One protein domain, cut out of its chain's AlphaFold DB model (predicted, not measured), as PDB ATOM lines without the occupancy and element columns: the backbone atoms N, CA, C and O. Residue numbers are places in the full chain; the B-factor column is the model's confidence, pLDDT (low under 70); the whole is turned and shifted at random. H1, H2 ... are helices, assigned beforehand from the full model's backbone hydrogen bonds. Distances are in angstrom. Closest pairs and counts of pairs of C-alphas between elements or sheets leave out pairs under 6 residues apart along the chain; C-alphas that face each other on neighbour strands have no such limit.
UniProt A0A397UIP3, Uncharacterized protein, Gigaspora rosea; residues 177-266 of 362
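This is residues 177 to 266 of the 362 residues of an uncharacterized protein of Gigaspora rosea (UniProt A0A397UIP3). Look for a long helical hairpin, H1 and H2 side by side and running opposite ways, with a third long helix, H4, packed on the last part of H2 and shifted along the length of the rod, beyond the end of H2. H2 is in the middle, between H1 and H4, and the very short H3 packs on both H2 and H4; a long link then folds back to where H4 begins. The printed part has 90 residues with four named helices, in the order H1, H2, H3, H4, and no named strand: the class is all helix. The whole is loose, with a radius of gyration of the C-alphas of 15.7 A, and its C-alphas span 58 by 28 by 15 A, a rod in outline.

Begin with the longest helix, H2, residues 201 to 228, which is the hub and touches three other helices. Next find H1, residues 177 to 196; H1 and H2 touch in a helical hairpin, opposite ways at a shallow tilt of 16 degrees, and their closest C-alphas are those of Ala 195 and Val 204, 4.5 A apart. With residues 220 to 228 alone, H2 touches H4, residues 245 to 266; they run the same way at a shallow tilt of 26 degrees, and the closest C-alphas, of Tyr 228 and Ala 258, are 6.1 A apart. H3, residues 230 to 233, touches residues 221 to 225 of H2, with the C-alphas of Ala 225 and Ala 233 closest at 5.0 A. It also touches residues 254 to 258 of H4, with the C-alphas of Val 232 and Ala 254 closest at 6.2 A. H1 and H3 are close but not clearly touching, the C-alphas of Arg 177 and Trp 230 being 7.8 A apart, and H1 and H4 are apart. Along the backbone, every O i to N i+4 pair is within hydrogen-bond range in H1 and H2, and 17 of 18 are in H4; H3 is too short for such a pair.

Find C-alpha 201 at (208.970, 164.325, 189.261); from there H2 runs 40.4 A to C-alpha 228 at (222.152, 158.076, 151.625). H1 starts at C-alpha 177, at (217.067, 146.788, 159.554), and runs 28.8 A to C-alpha 196. H3 is 4.9 A from C-alpha 230 to C-alpha 233. H4 runs 33.2 A from C-alpha 245 to C-alpha 266, at (233.572, 154.122, 139.985).

The two C-alphas farthest apart are those of Ser 199 and Arg 266, 58.1 A. The printed part, residues 177 to 266, has no cut. The links from H1 to H2 and from H2 to H3 are tight, while the link from H3 to H4, with 11 residues, is long. In the B-factor column the mean pLDDT of the printed part is 89.3, and residues 239 to 242, in that long link, are under 70.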
ATOM      1  N   ARG A 177     217.756 145.500 159.422       92.50
ATOM      2  CA  ARG A 177     217.067 146.788 159.554       92.50
ATOM      3  C   ARG A 177     215.933 146.708 160.571       92.50
ATOM      4  O   ARG A 177     215.917 147.495 161.506       92.50
ATOM      5  N   ASP A 178     215.034 145.746 160.411       94.62
ATOM      6  CA  ASP A 178     213.857 145.599 161.271       94.62
ATOM      7  C   ASP A 178     214.278 145.305 162.718       94.62
ATOM      8  O   ASP A 178     213.721 145.873 163.653       94.62
ATOM      9  N   GLN A 179     215.339 144.509 162.910       94.62
ATOM     10  CA  GLN A 179     215.918 144.293 164.236       94.62
ATOM     11  C   GLN A 179     216.435 145.591 164.864       94.62
ATOM     12  O   GLN A 179     216.235 145.829 166.053       94.62
ATOM     13  N   PHE A 180     217.118 146.427 164.083       92.06
ATOM     14  CA  PHE A 180     217.630 147.705 164.565       92.06
ATOM     15  C   PHE A 180     216.492 148.660 164.948       92.06
ATOM     16  O   PHE A 180     216.557 149.276 166.011       92.06
ATOM     17  N   GLU A 181     215.442 148.752 164.120       93.31
ATOM     18  CA  GLU A 181     214.234 149.534 164.431       93.31
ATOM     19  C   GLU A 181     213.611 149.076 165.745       93.31
ATOM     20  O   GLU A 181     213.351 149.884 166.634       93.31
ATOM     21  N   TYR A 182     213.421 147.764 165.879       94.88
ATOM     22  CA  TYR A 182     212.826 147.171 167.061       94.88
ATOM     23  C   TYR A 182     213.638 147.477 168.320       94.88
ATOM     24  O   TYR A 182     213.081 147.915 169.323       94.88
ATOM     25  N   ASN A 183     214.961 147.321 168.256       92.88
ATOM     26  CA  ASN A 183     215.843 147.609 169.384       92.88
ATOM     27  C   ASN A 183     215.792 149.091 169.790       92.88
ATOM     28  O   ASN A 183     215.786 149.404 170.982       92.88
ATOM     29  N   ALA A 184     215.737 150.007 168.817       93.56
ATOM     30  CA  ALA A 184     215.618 151.434 169.093       93.56
ATOM     31  C   ALA A 184     214.274 151.765 169.761       93.56
ATOM     32  O   ALA A 184     214.255 152.465 170.774       93.56
ATOM     33  N   LEU A 185     213.171 151.207 169.253       94.88
ATOM     34  CA  LEU A 185     211.842 151.372 169.844       94.88
ATOM     35  C   LEU A 185     211.761 150.785 171.254       94.88
ATOM     36  O   LEU A 185     211.238 151.453 172.137       94.88
ATOM     37  N   CYS A 186     212.338 149.604 171.497       93.62
ATOM     38  CA  CYS A 186     212.417 149.030 172.844       93.62
ATOM     39  C   CYS A 186     213.188 149.947 173.793       93.62
ATOM     40  O   CYS A 186     212.803 150.122 174.941       93.62
ATOM     41  N   THR A 187     214.270 150.568 173.322       92.88
ATOM     42  CA  THR A 187     215.079 151.466 174.158       92.88
ATOM     43  C   THR A 187     214.317 152.742 174.529       92.88
ATOM     44  O   THR A 187     214.452 153.218 175.654       92.88
ATOM     45  N   ILE A 188     213.520 153.291 173.606       94.88
ATOM     46  CA  ILE A 188     212.643 154.447 173.864       94.88
ATOM     47  C   ILE A 188     211.486 154.042 174.784       94.88
ATOM     48  O   ILE A 188     211.195 154.741 175.750       94.88
ATOM     49  N   GLY A 189     210.853 152.904 174.506       93.62
ATOM     50  CA  GLY A 189     209.764 152.355 175.306       93.62
ATOM     51  C   GLY A 189     210.178 152.087 176.750       93.62
ATOM     52  O   GLY A 189     209.498 152.542 177.660       93.62
ATOM     53  N   ASN A 190     211.351 151.485 176.961       92.12
ATOM     54  CA  ASN A 190     211.927 151.288 178.292       92.12
ATOM     55  C   ASN A 190     212.075 152.606 179.064       92.12
ATOM     56  O   ASN A 190     211.758 152.651 180.246       92.12
ATOM     57  N   ASP A 191     212.532 153.690 178.428       93.69
ATOM     58  CA  ASP A 191     212.622 154.985 179.115       93.69
ATOM     59  C   ASP A 191     211.242 155.515 179.514       93.69
ATOM     60  O   ASP A 191     211.098 156.079 180.595       93.69
ATOM     61  N   LEU A 192     210.228 155.332 178.666       95.12
ATOM     62  CA  LEU A 192     208.861 155.751 178.971       95.12
ATOM     63  C   LEU A 192     208.251 154.913 180.099       95.12
ATOM     64  O   LEU A 192     207.645 155.480 181.004       95.12
ATOM     65  N   ASP A 193     208.463 153.598 180.108       91.06
ATOM     66  CA  ASP A 193     207.999 152.728 181.193       91.06
ATOM     67  C   ASP A 193     208.694 153.068 182.521       91.06
ATOM     68  O   ASP A 193     208.064 153.085 183.583       91.06
ATOM     69  N   LEU A 194     209.989 153.406 182.466       89.06
ATOM     70  CA  LEU A 194     210.734 153.913 183.618       89.06
ATOM     71  C   LEU A 194     210.206 155.272 184.090       89.06
ATOM     72  O   LEU A 194     210.160 155.499 185.295       89.06
ATOM     73  N   ALA A 195     209.783 156.152 183.178       93.19
ATOM     74  CA  ALA A 195     209.138 157.415 183.535       93.19
ATOM     75  C   ALA A 195     207.789 157.181 184.229       93.19
ATOM     76  O   ALA A 195     207.507 157.819 185.236       93.19
ATOM     77  N   LEU A 196     206.971 156.246 183.736       89.00
ATOM     78  CA  LEU A 196     205.682 155.901 184.348       89.00
ATOM     79  C   LEU A 196     205.833 155.262 185.734       89.00
ATOM     80  O   LEU A 196     204.947 155.399 186.573       89.00
ATOM     81  N   SER A 197     206.953 154.580 185.967       86.25
ATOM     82  CA  SER A 197     207.249 153.879 187.224       86.25
ATOM     83  C   SER A 197     208.131 154.690 188.176       86.25
ATOM     84  O   SER A 197     208.545 154.187 189.222       86.25
ATOM     85  N   ALA A 198     208.477 155.922 187.805       90.06
ATOM     86  CA  ALA A 198     209.280 156.810 188.626       90.06
ATOM     87  C   ALA A 198     208.464 157.333 189.816       90.06
ATOM     88  O   ALA A 198     207.296 157.692 189.678       90.06
ATOM     89  N   SER A 199     209.096 157.409 190.988       86.31
ATOM     90  CA  SER A 199     208.444 157.889 192.213       86.31
ATOM     91  C   SER A 199     208.545 159.405 192.390       86.31
ATOM     92  O   SER A 199     207.804 159.982 193.184       86.31
ATOM     93  N   THR A 200     209.444 160.070 191.656       91.00
ATOM     94  CA  THR A 200     209.687 161.515 191.765       91.00
ATOM     95  C   THR A 200     209.538 162.228 190.424       91.00
ATOM     96  O   THR A 200     209.833 161.674 189.365       91.00
ATOM     97  N   GLY A 201     209.115 163.497 190.464       91.00
ATOM     98  CA  GLY A 201     208.970 164.325 189.261       91.00
ATOM     99  C   GLY A 201     210.282 164.509 188.489       91.00
ATOM    100  O   GLY A 201     210.279 164.454 187.263       91.00
ATOM    101  N   ASP A 202     211.410 164.639 189.187       92.69
ATOM    102  CA  ASP A 202     212.726 164.781 188.551       92.69
ATOM    103  C   ASP A 202     213.134 163.515 187.786       92.69
ATOM    104  O   ASP A 202     213.695 163.591 186.691       92.69
ATOM    105  N   GLU A 203     212.824 162.331 188.327       90.12
ATOM    106  CA  GLU A 203     213.049 161.071 187.619       90.12
ATOM    107  C   GLU A 203     212.172 160.961 186.368       90.12
ATOM    108  O   GLU A 203     212.679 160.556 185.318       90.12
ATOM    109  N   VAL A 204     210.899 161.363 186.458       93.56
ATOM    110  CA  VAL A 204     209.980 161.424 185.309       93.56
ATOM    111  C   VAL A 204     210.563 162.318 184.215       93.56
ATOM    112  O   VAL A 204     210.697 161.878 183.071       93.56
ATOM    113  N   ILE A 205     210.964 163.547 184.560       95.31
ATOM    114  CA  ILE A 205     211.534 164.515 183.611       95.31
ATOM    115  C   ILE A 205     212.786 163.935 182.951       95.31
ATOM    116  O   ILE A 205     212.863 163.889 181.722       95.31
ATOM    117  N   ARG A 206     213.725 163.402 183.743       94.31
ATOM    118  CA  ARG A 206     214.970 162.808 183.235       94.31
ATOM    119  C   ARG A 206     214.706 161.675 182.241       94.31
ATOM    120  O   ARG A 206     215.379 161.578 181.214       94.31
ATOM    121  N   HIS A 207     213.753 160.792 182.538       94.44
ATOM    122  CA  HIS A 207     213.416 159.679 181.652       94.44
ATOM    123  C   HIS A 207     212.718 160.145 180.366       94.44
ATOM    124  O   HIS A 207     213.071 159.676 179.282       94.44
ATOM    125  N   ILE A 208     211.813 161.126 180.449       96.00
ATOM    126  CA  ILE A 208     211.165 161.733 179.275       96.00
ATOM    127  C   ILE A 208     212.191 162.428 178.370       96.00
ATOM    128  O   ILE A 208     212.150 162.270 177.148       96.00
ATOM    129  N   GLU A 209     213.136 163.174 178.939       94.75
ATOM    130  CA  GLU A 209     214.203 163.833 178.178       94.75
ATOM    131  C   GLU A 209     215.134 162.825 177.493       94.75
ATOM    132  O   GLU A 209     215.531 163.027 176.338       94.75
ATOM    133  N   SER A 210     215.424 161.703 178.160       94.00
ATOM    134  CA  SER A 210     216.181 160.596 177.566       94.00
ATOM    135  C   SER A 210     215.438 159.979 176.375       94.00
ATOM    136  O   SER A 210     216.004 159.887 175.280       94.00
ATOM    137  N   ALA A 211     214.145 159.673 176.538       95.31
ATOM    138  CA  ALA A 211     213.295 159.143 175.473       95.31
ATOM    139  C   ALA A 211     213.207 160.110 174.280       95.31
ATOM    140  O   ALA A 211     213.314 159.701 173.118       95.31
ATOM    141  N   ARG A 212     213.065 161.413 174.555       94.75
ATOM    142  CA  ARG A 212     213.044 162.471 173.539       94.75
ATOM    143  C   ARG A 212     214.356 162.524 172.759       94.75
ATOM    144  O   ARG A 212     214.318 162.563 171.532       94.75
ATOM    145  N   THR A 213     215.496 162.493 173.445       91.12
ATOM    146  CA  THR A 213     216.823 162.512 172.805       91.12
ATOM    147  C   THR A 213     217.005 161.305 171.887       91.12
ATOM    148  O   THR A 213     217.287 161.478 170.703       91.12
ATOM    149  N   LYS A 214     216.697 160.095 172.368       92.94
ATOM    150  CA  LYS A 214     216.761 158.861 171.563       92.94
ATOM    151  C   LYS A 214     215.818 158.885 170.355       92.94
ATOM    152  O   LYS A 214     216.148 158.361 169.290       92.94
ATOM    153  N   THR A 215     214.647 159.506 170.494       94.50
ATOM    154  CA  THR A 215     213.694 159.692 169.387       94.50
ATOM    155  C   THR A 215     214.252 160.635 168.317       94.50
ATOM    156  O   THR A 215     214.107 160.379 167.117       94.50
ATOM    157  N   LEU A 216     214.927 161.712 168.729       91.19
ATOM    158  CA  LEU A 216     215.595 162.635 167.810       91.19
ATOM    159  C   LEU A 216     216.768 161.952 167.091       91.19
ATOM    160  O   LEU A 216     216.817 162.003 165.860       91.19
ATOM    161  N   ASP A 217     217.619 161.221 167.817       90.12
ATOM    162  CA  ASP A 217     218.702 160.416 167.235       90.12
ATOM    163  C   ASP A 217     218.156 159.456 166.173       90.12
ATOM    164  O   ASP A 217     218.661 159.380 165.046       90.12
ATOM    165  N   ARG A 218     217.058 158.757 166.495       93.31
ATOM    166  CA  ARG A 218     216.397 157.845 165.556       93.31
ATOM    167  C   ARG A 218     215.926 158.573 164.303       93.31
ATOM    168  O   ARG A 218     216.141 158.060 163.204       93.31
ATOM    169  N   THR A 219     215.311 159.742 164.463       93.75
ATOM    170  CA  THR A 219     214.806 160.562 163.354       93.75
ATOM    171  C   THR A 219     215.935 160.948 162.401       93.75
ATOM    172  O   THR A 219     215.781 160.829 161.185       93.75
ATOM    173  N   VAL A 220     217.102 161.327 162.928       92.06
ATOM    174  CA  VAL A 220     218.272 161.651 162.099       92.06
ATOM    175  C   VAL A 220     218.784 160.431 161.345       92.06
ATOM    176  O   VAL A 220     218.994 160.514 160.134       92.06
ATOM    177  N   VAL A 221     218.906 159.276 162.003       92.12
ATOM    178  CA  VAL A 221     219.317 158.036 161.328       92.12
ATOM    179  C   VAL A 221     218.319 157.645 160.227       92.12
ATOM    180  O   VAL A 221     218.735 157.203 159.158       92.12
ATOM    181  N   LEU A 222     217.008 157.824 160.440       93.69
ATOM    182  CA  LEU A 222     215.988 157.561 159.416       93.69
ATOM    183  C   LEU A 222     216.095 158.520 158.223       93.69
ATOM    184  O   LEU A 222     215.984 158.076 157.079       93.69
ATOM    185  N   ASN A 223     216.356 159.804 158.469       94.44
ATOM    186  CA  ASN A 223     216.575 160.786 157.406       94.44
ATOM    187  C   ASN A 223     217.834 160.460 156.594       94.44
ATOM    188  O   ASN A 223     217.784 160.421 155.365       94.44
ATOM    189  N   VAL A 224     218.936 160.112 157.263       93.38
ATOM    190  CA  VAL A 224     220.171 159.677 156.597       93.38
ATOM    191  C   VAL A 224     219.944 158.399 155.796       93.38
ATOM    192  O   VAL A 224     220.402 158.301 154.661       93.38
ATOM    193  N   ALA A 225     219.197 157.434 156.334       94.12
ATOM    194  CA  ALA A 225     218.861 156.209 155.612       94.12
ATOM    195  C   ALA A 225     218.045 156.488 154.344       94.12
ATOM    196  O   ALA A 225     218.255 155.831 153.324       94.12
ATOM    197  N   LYS A 226     217.124 157.457 154.407       94.50
ATOM    198  CA  LYS A 226     216.300 157.882 153.272       94.50
ATOM    199  C   LYS A 226     217.135 158.541 152.171       94.50
ATOM    200  O   LYS A 226     216.877 158.279 151.000       94.50
ATOM    201  N   GLU A 227     218.107 159.376 152.530       95.38
ATOM    202  CA  GLU A 227     218.911 160.140 151.562       95.38
ATOM    203  C   GLU A 227     220.133 159.379 151.035       95.38
ATOM    204  O   GLU A 227     220.440 159.437 149.844       95.38
ATOM    205  N   TYR A 228     220.834 158.656 151.907       94.50
ATOM    206  CA  TYR A 228     222.152 158.076 151.625       94.50
ATOM    207  C   TYR A 228     222.182 156.543 151.671       94.50
ATOM    208  O   TYR A 228     223.204 155.940 151.338       94.50
ATOM    209  N   GLY A 229     221.069 155.905 152.042       93.75
ATOM    210  CA  GLY A 229     220.959 154.455 152.178       93.75
ATOM    211  C   GLY A 229     221.249 153.953 153.594       93.75
ATOM    212  O   GLY A 229     221.910 154.598 154.412       93.75
ATOM    213  N   TRP A 230     220.728 152.762 153.894       94.19
ATOM    214  CA  TRP A 230     220.814 152.156 155.225       94.19
ATOM    215  C   TRP A 230     222.255 151.824 155.633       94.19
ATOM    216  O   TRP A 230     222.608 151.925 156.805       94.19
ATOM    217  N   GLU A 231     223.110 151.477 154.669       91.38
ATOM    218  CA  GLU A 231     224.510 151.130 154.912       91.38
ATOM    219  C   GLU A 231     225.329 152.317 155.421       91.38
ATOM    220  O   GLU A 231     226.352 152.116 156.062       91.38
ATOM    221  N   VAL A 232     224.926 153.549 155.101       93.12
ATOM    222  CA  VAL A 232     225.544 154.764 155.651       93.12
ATOM    223  C   VAL A 232     224.930 155.086 157.010       93.12
ATOM    224  O   VAL A 232     225.645 155.409 157.951       93.12
ATOM    225  N   ALA A 233     223.610 154.942 157.134       92.50
ATOM    226  CA  ALA A 233     222.888 155.248 158.364       92.50
ATOM    227  C   ALA A 233     223.325 154.386 159.559       92.50
ATOM    228  O   ALA A 233     223.414 154.894 160.672       92.50
ATOM    229  N   VAL A 234     223.621 153.099 159.339       90.12
ATOM    230  CA  VAL A 234     224.039 152.172 160.407       90.12
ATOM    231  C   VAL A 234     225.464 152.432 160.916       90.12
ATOM    232  O   VAL A 234     225.795 152.045 162.032       90.12
ATOM    233  N   GLU A 235     226.307 153.077 160.107       88.00
ATOM    234  CA  GLU A 235     227.684 153.442 160.473       88.00
ATOM    235  C   GLU A 235     227.737 154.725 161.307       88.00
ATOM    236  O   GLU A 235     228.787 155.057 161.865       88.00
ATOM    237  N   LEU A 236     226.622 155.456 161.403       87.19
ATOM    238  CA  LEU A 236     226.580 156.653 162.217       87.19
ATOM    239  C   LEU A 236     226.727 156.288 163.695       87.19
ATOM    240  O   LEU A 236     226.005 155.420 164.194       87.19
ATOM    241  N   PRO A 237     227.643 156.954 164.419       83.19
ATOM    242  CA  PRO A 237     227.733 156.767 165.851       83.19
ATOM    243  C   PRO A 237     226.391 157.158 166.468       83.19
ATOM    244  O   PRO A 237     225.868 158.234 166.181       83.19
ATOM    245  N   GLN A 238     225.854 156.297 167.333       78.19
ATOM    246  CA  GLN A 238     224.795 156.691 168.258       78.19
ATOM    247  C   GLN A 238     225.424 157.689 169.228       78.19
ATOM    248  O   GLN A 238     226.073 157.319 170.211       78.19
ATOM    249  N   SER A 239     225.390 158.960 168.849       65.88
ATOM    250  CA  SER A 239     226.061 160.015 169.577       65.88
ATOM    251  C   SER A 239     225.363 160.211 170.912       65.88
ATOM    252  O   SER A 239     224.175 160.483 170.957       65.88
ATOM    253  N   LYS A 240     226.120 160.154 172.008       68.81
ATOM    254  CA  LYS A 240     225.643 160.604 173.326       68.81
ATOM    255  C   LYS A 240     225.586 162.136 173.440       68.81
ATOM    256  O   LYS A 240     225.504 162.657 174.545       68.81
ATOM    257  N   SER A 241     225.769 162.860 172.338       61.03
ATOM    258  CA  SER A 241     225.910 164.310 172.366       61.03
ATOM    259  C   SER A 241     224.556 164.960 172.604       61.03
ATOM    260  O   SER A 241     223.659 164.868 171.767       61.03
ATOM    261  N   GLU A 242     224.438 165.644 173.732       66.69
ATOM    262  CA  GLU A 242     223.291 166.483 174.051       66.69
ATOM    263  C   GLU A 242     223.263 167.694 173.110       66.69
ATOM    264  O   GLU A 242     224.066 168.617 173.228       66.69
ATOM    265  N   GLY A 243     222.332 167.694 172.155       71.25
ATOM    266  CA  GLY A 243     221.941 168.911 171.446       71.25
ATOM    267  C   GLY A 243     221.818 168.795 169.930       71.25
ATOM    268  O   GLY A 243     222.398 167.932 169.276       71.25
ATOM    269  N   LEU A 244     221.053 169.732 169.360       72.38
ATOM    270  CA  LEU A 244     220.748 169.774 167.929       72.38
ATOM    271  C   LEU A 244     221.967 170.085 167.045       72.38
ATOM    272  O   LEU A 244     221.990 169.698 165.877       72.38
ATOM    273  N   SER A 245     222.977 170.774 167.585       79.50
ATOM    274  CA  SER A 245     224.195 171.143 166.851       79.50
ATOM    275  C   SER A 245     224.999 169.920 166.408       79.50
ATOM    276  O   SER A 245     225.553 169.917 165.310       79.50
ATOM    277  N   ALA A 246     224.990 168.851 167.207       82.75
ATOM    278  CA  ALA A 246     225.691 167.615 166.887       82.75
ATOM    279  C   ALA A 246     225.120 166.914 165.644       82.75
ATOM    280  O   ALA A 246     225.859 166.262 164.905       82.75
ATOM    281  N   TYR A 247     223.828 167.096 165.345       85.12
ATOM    282  CA  TYR A 247     223.220 166.487 164.162       85.12
ATOM    283  C   TYR A 247     223.750 167.066 162.853       85.12
ATOM    284  O   TYR A 247     223.834 166.334 161.869       85.12
ATOM    285  N   GLY A 248     224.162 168.338 162.838       87.19
ATOM    286  CA  GLY A 248     224.805 168.935 161.666       87.19
ATOM    287  C   GLY A 248     226.086 168.188 161.292       87.19
ATOM    288  O   GLY A 248     226.262 167.786 160.143       87.19
ATOM    289  N   GLU A 249     226.937 167.901 162.280       88.44
ATOM    290  CA  GLU A 249     228.157 167.120 162.062       88.44
ATOM    291  C   GLU A 249     227.865 165.683 161.628       88.44
ATOM    292  O   GLU A 249     228.563 165.142 160.770       88.44
ATOM    293  N   ILE A 250     226.837 165.056 162.203       87.06
ATOM    294  CA  ILE A 250     226.432 163.687 161.859       87.06
ATOM    295  C   ILE A 250     225.972 163.611 160.400       87.06
ATOM    296  O   ILE A 250     226.381 162.703 159.675       87.06
ATOM    297  N   ILE A 251     225.171 164.578 159.949       89.12
ATOM    298  CA  ILE A 251     224.698 164.653 158.563       89.12
ATOM    299  C   ILE A 251     225.870 164.904 157.605       89.12
ATOM    300  O   ILE A 251     225.963 164.240 156.571       89.12
ATOM    301  N   GLU A 252     226.808 165.791 157.945       91.25
ATOM    302  CA  GLU A 252     228.001 166.007 157.114       91.25
ATOM    303  C   GLU A 252     228.891 164.758 157.042       91.25
ATOM    304  O   GLU A 252     229.344 164.387 155.957       91.25
ATOM    305  N   ARG A 253     229.089 164.041 158.157       89.38
ATOM    306  CA  ARG A 253     229.811 162.755 158.149       89.38
ATOM    307  C   ARG A 253     229.093 161.715 157.292       89.38
ATOM    308  O   ARG A 253     229.753 161.019 156.520       89.38
ATOM    309  N   ALA A 254     227.763 161.636 157.366       90.44
ATOM    310  CA  ALA A 254     226.971 160.761 156.502       90.44
ATOM    311  C   ALA A 254     227.189 161.093 155.019       90.44
ATOM    312  O   ALA A 254     227.440 160.202 154.206       90.44
ATOM    313  N   ARG A 255     227.170 162.385 154.670       92.31
ATOM    314  CA  ARG A 255     227.417 162.865 153.307       92.31
ATOM    315  C   ARG A 255     228.821 162.502 152.819       92.31
ATOM    316  O   ARG A 255     228.976 162.027 151.693       92.31
ATOM    317  N   GLN A 256     229.841 162.677 153.661       92.94
ATOM    318  CA  GLN A 256     231.220 162.288 153.350       92.94
ATOM    319  C   GLN A 256     231.345 160.773 153.131       92.94
ATOM    320  O   GLN A 256     231.907 160.341 152.121       92.94
ATOM    321  N   ALA A 257     230.762 159.961 154.017       90.00
ATOM    322  CA  ALA A 257     230.757 158.503 153.899       90.00
ATOM    323  C   ALA A 257     230.047 158.028 152.618       90.00
ATOM    324  O   ALA A 257     230.554 157.159 151.900       90.00
ATOM    325  N   ALA A 258     228.911 158.642 152.275       91.31
ATOM    326  CA  ALA A 258     228.190 158.363 151.039       91.31
ATOM    327  C   ALA A 258     229.028 158.705 149.792       91.31
ATOM    328  O   ALA A 258     229.096 157.904 148.854       91.31
ATOM    329  N   SER A 259     229.720 159.850 149.797       92.31
ATOM    330  CA  SER A 259     230.615 160.271 148.709       92.31
ATOM    331  C   SER A 259     231.759 159.272 148.486       92.31
ATOM    332  O   SER A 259     231.992 158.832 147.356       92.31
ATOM    333  N   LEU A 260     232.417 158.817 149.558       90.00
ATOM    334  CA  LEU A 260     233.486 157.813 149.480       90.00
ATOM    335  C   LEU A 260     232.989 156.483 148.892       90.00
ATOM    336  O   LEU A 260     233.641 155.905 148.015       90.00
ATOM    337  N   LYS A 261     231.799 156.022 149.301       88.81
ATOM    338  CA  LYS A 261     231.175 154.805 148.748       88.81
ATOM    339  C   LYS A 261     230.857 154.951 147.255       88.81
ATOM    340  O   LYS A 261     231.047 153.998 146.494       88.81
ATOM    341  N   GLN A 262     230.420 156.127 146.802       86.69
ATOM    342  CA  GLN A 262     230.190 156.386 145.377       86.69
ATOM    343  C   GLN A 262     231.494 156.395 144.564       86.69
ATOM    344  O   GLN A 262     231.533 155.840 143.464       86.69
ATOM    345  N   GLN A 263     232.577 156.961 145.105       87.31
ATOM    346  CA  GLN A 263     233.885 156.971 144.438       87.31
ATOM    347  C   GLN A 263     234.488 155.565 144.306       87.31
ATOM    348  O   GLN A 263     235.020 155.224 143.247       87.31
ATOM    349  N   GLY A 264     234.352 154.719 145.333       81.12
ATOM    350  CA  GLY A 264     234.816 153.327 145.292       81.12
ATOM    351  C   GLY A 264     234.144 152.501 144.190       81.12
ATOM    352  O   GLY A 264     234.813 151.745 143.483       81.12
ATOM    353  N   LYS A 265     232.841 152.710 143.959       76.69
ATOM    354  CA  LYS A 265     232.101 152.029 142.881       76.69
ATOM    355  C   LYS A 265     232.590 152.423 141.482       76.69
ATOM    356  O   LYS A 265     232.573 151.589 140.580       76.69
ATOM    357  N   ARG A 266     233.060 153.662 141.290       70.50
ATOM    358  CA  ARG A 266     233.572 154.122 139.985       70.50
ATOM    359  C   ARG A 266     234.894 153.454 139.607       70.50
ATOM    360  O   ARG A 266     235.047 153.072 138.448       70.50
TER     361      ARG A 266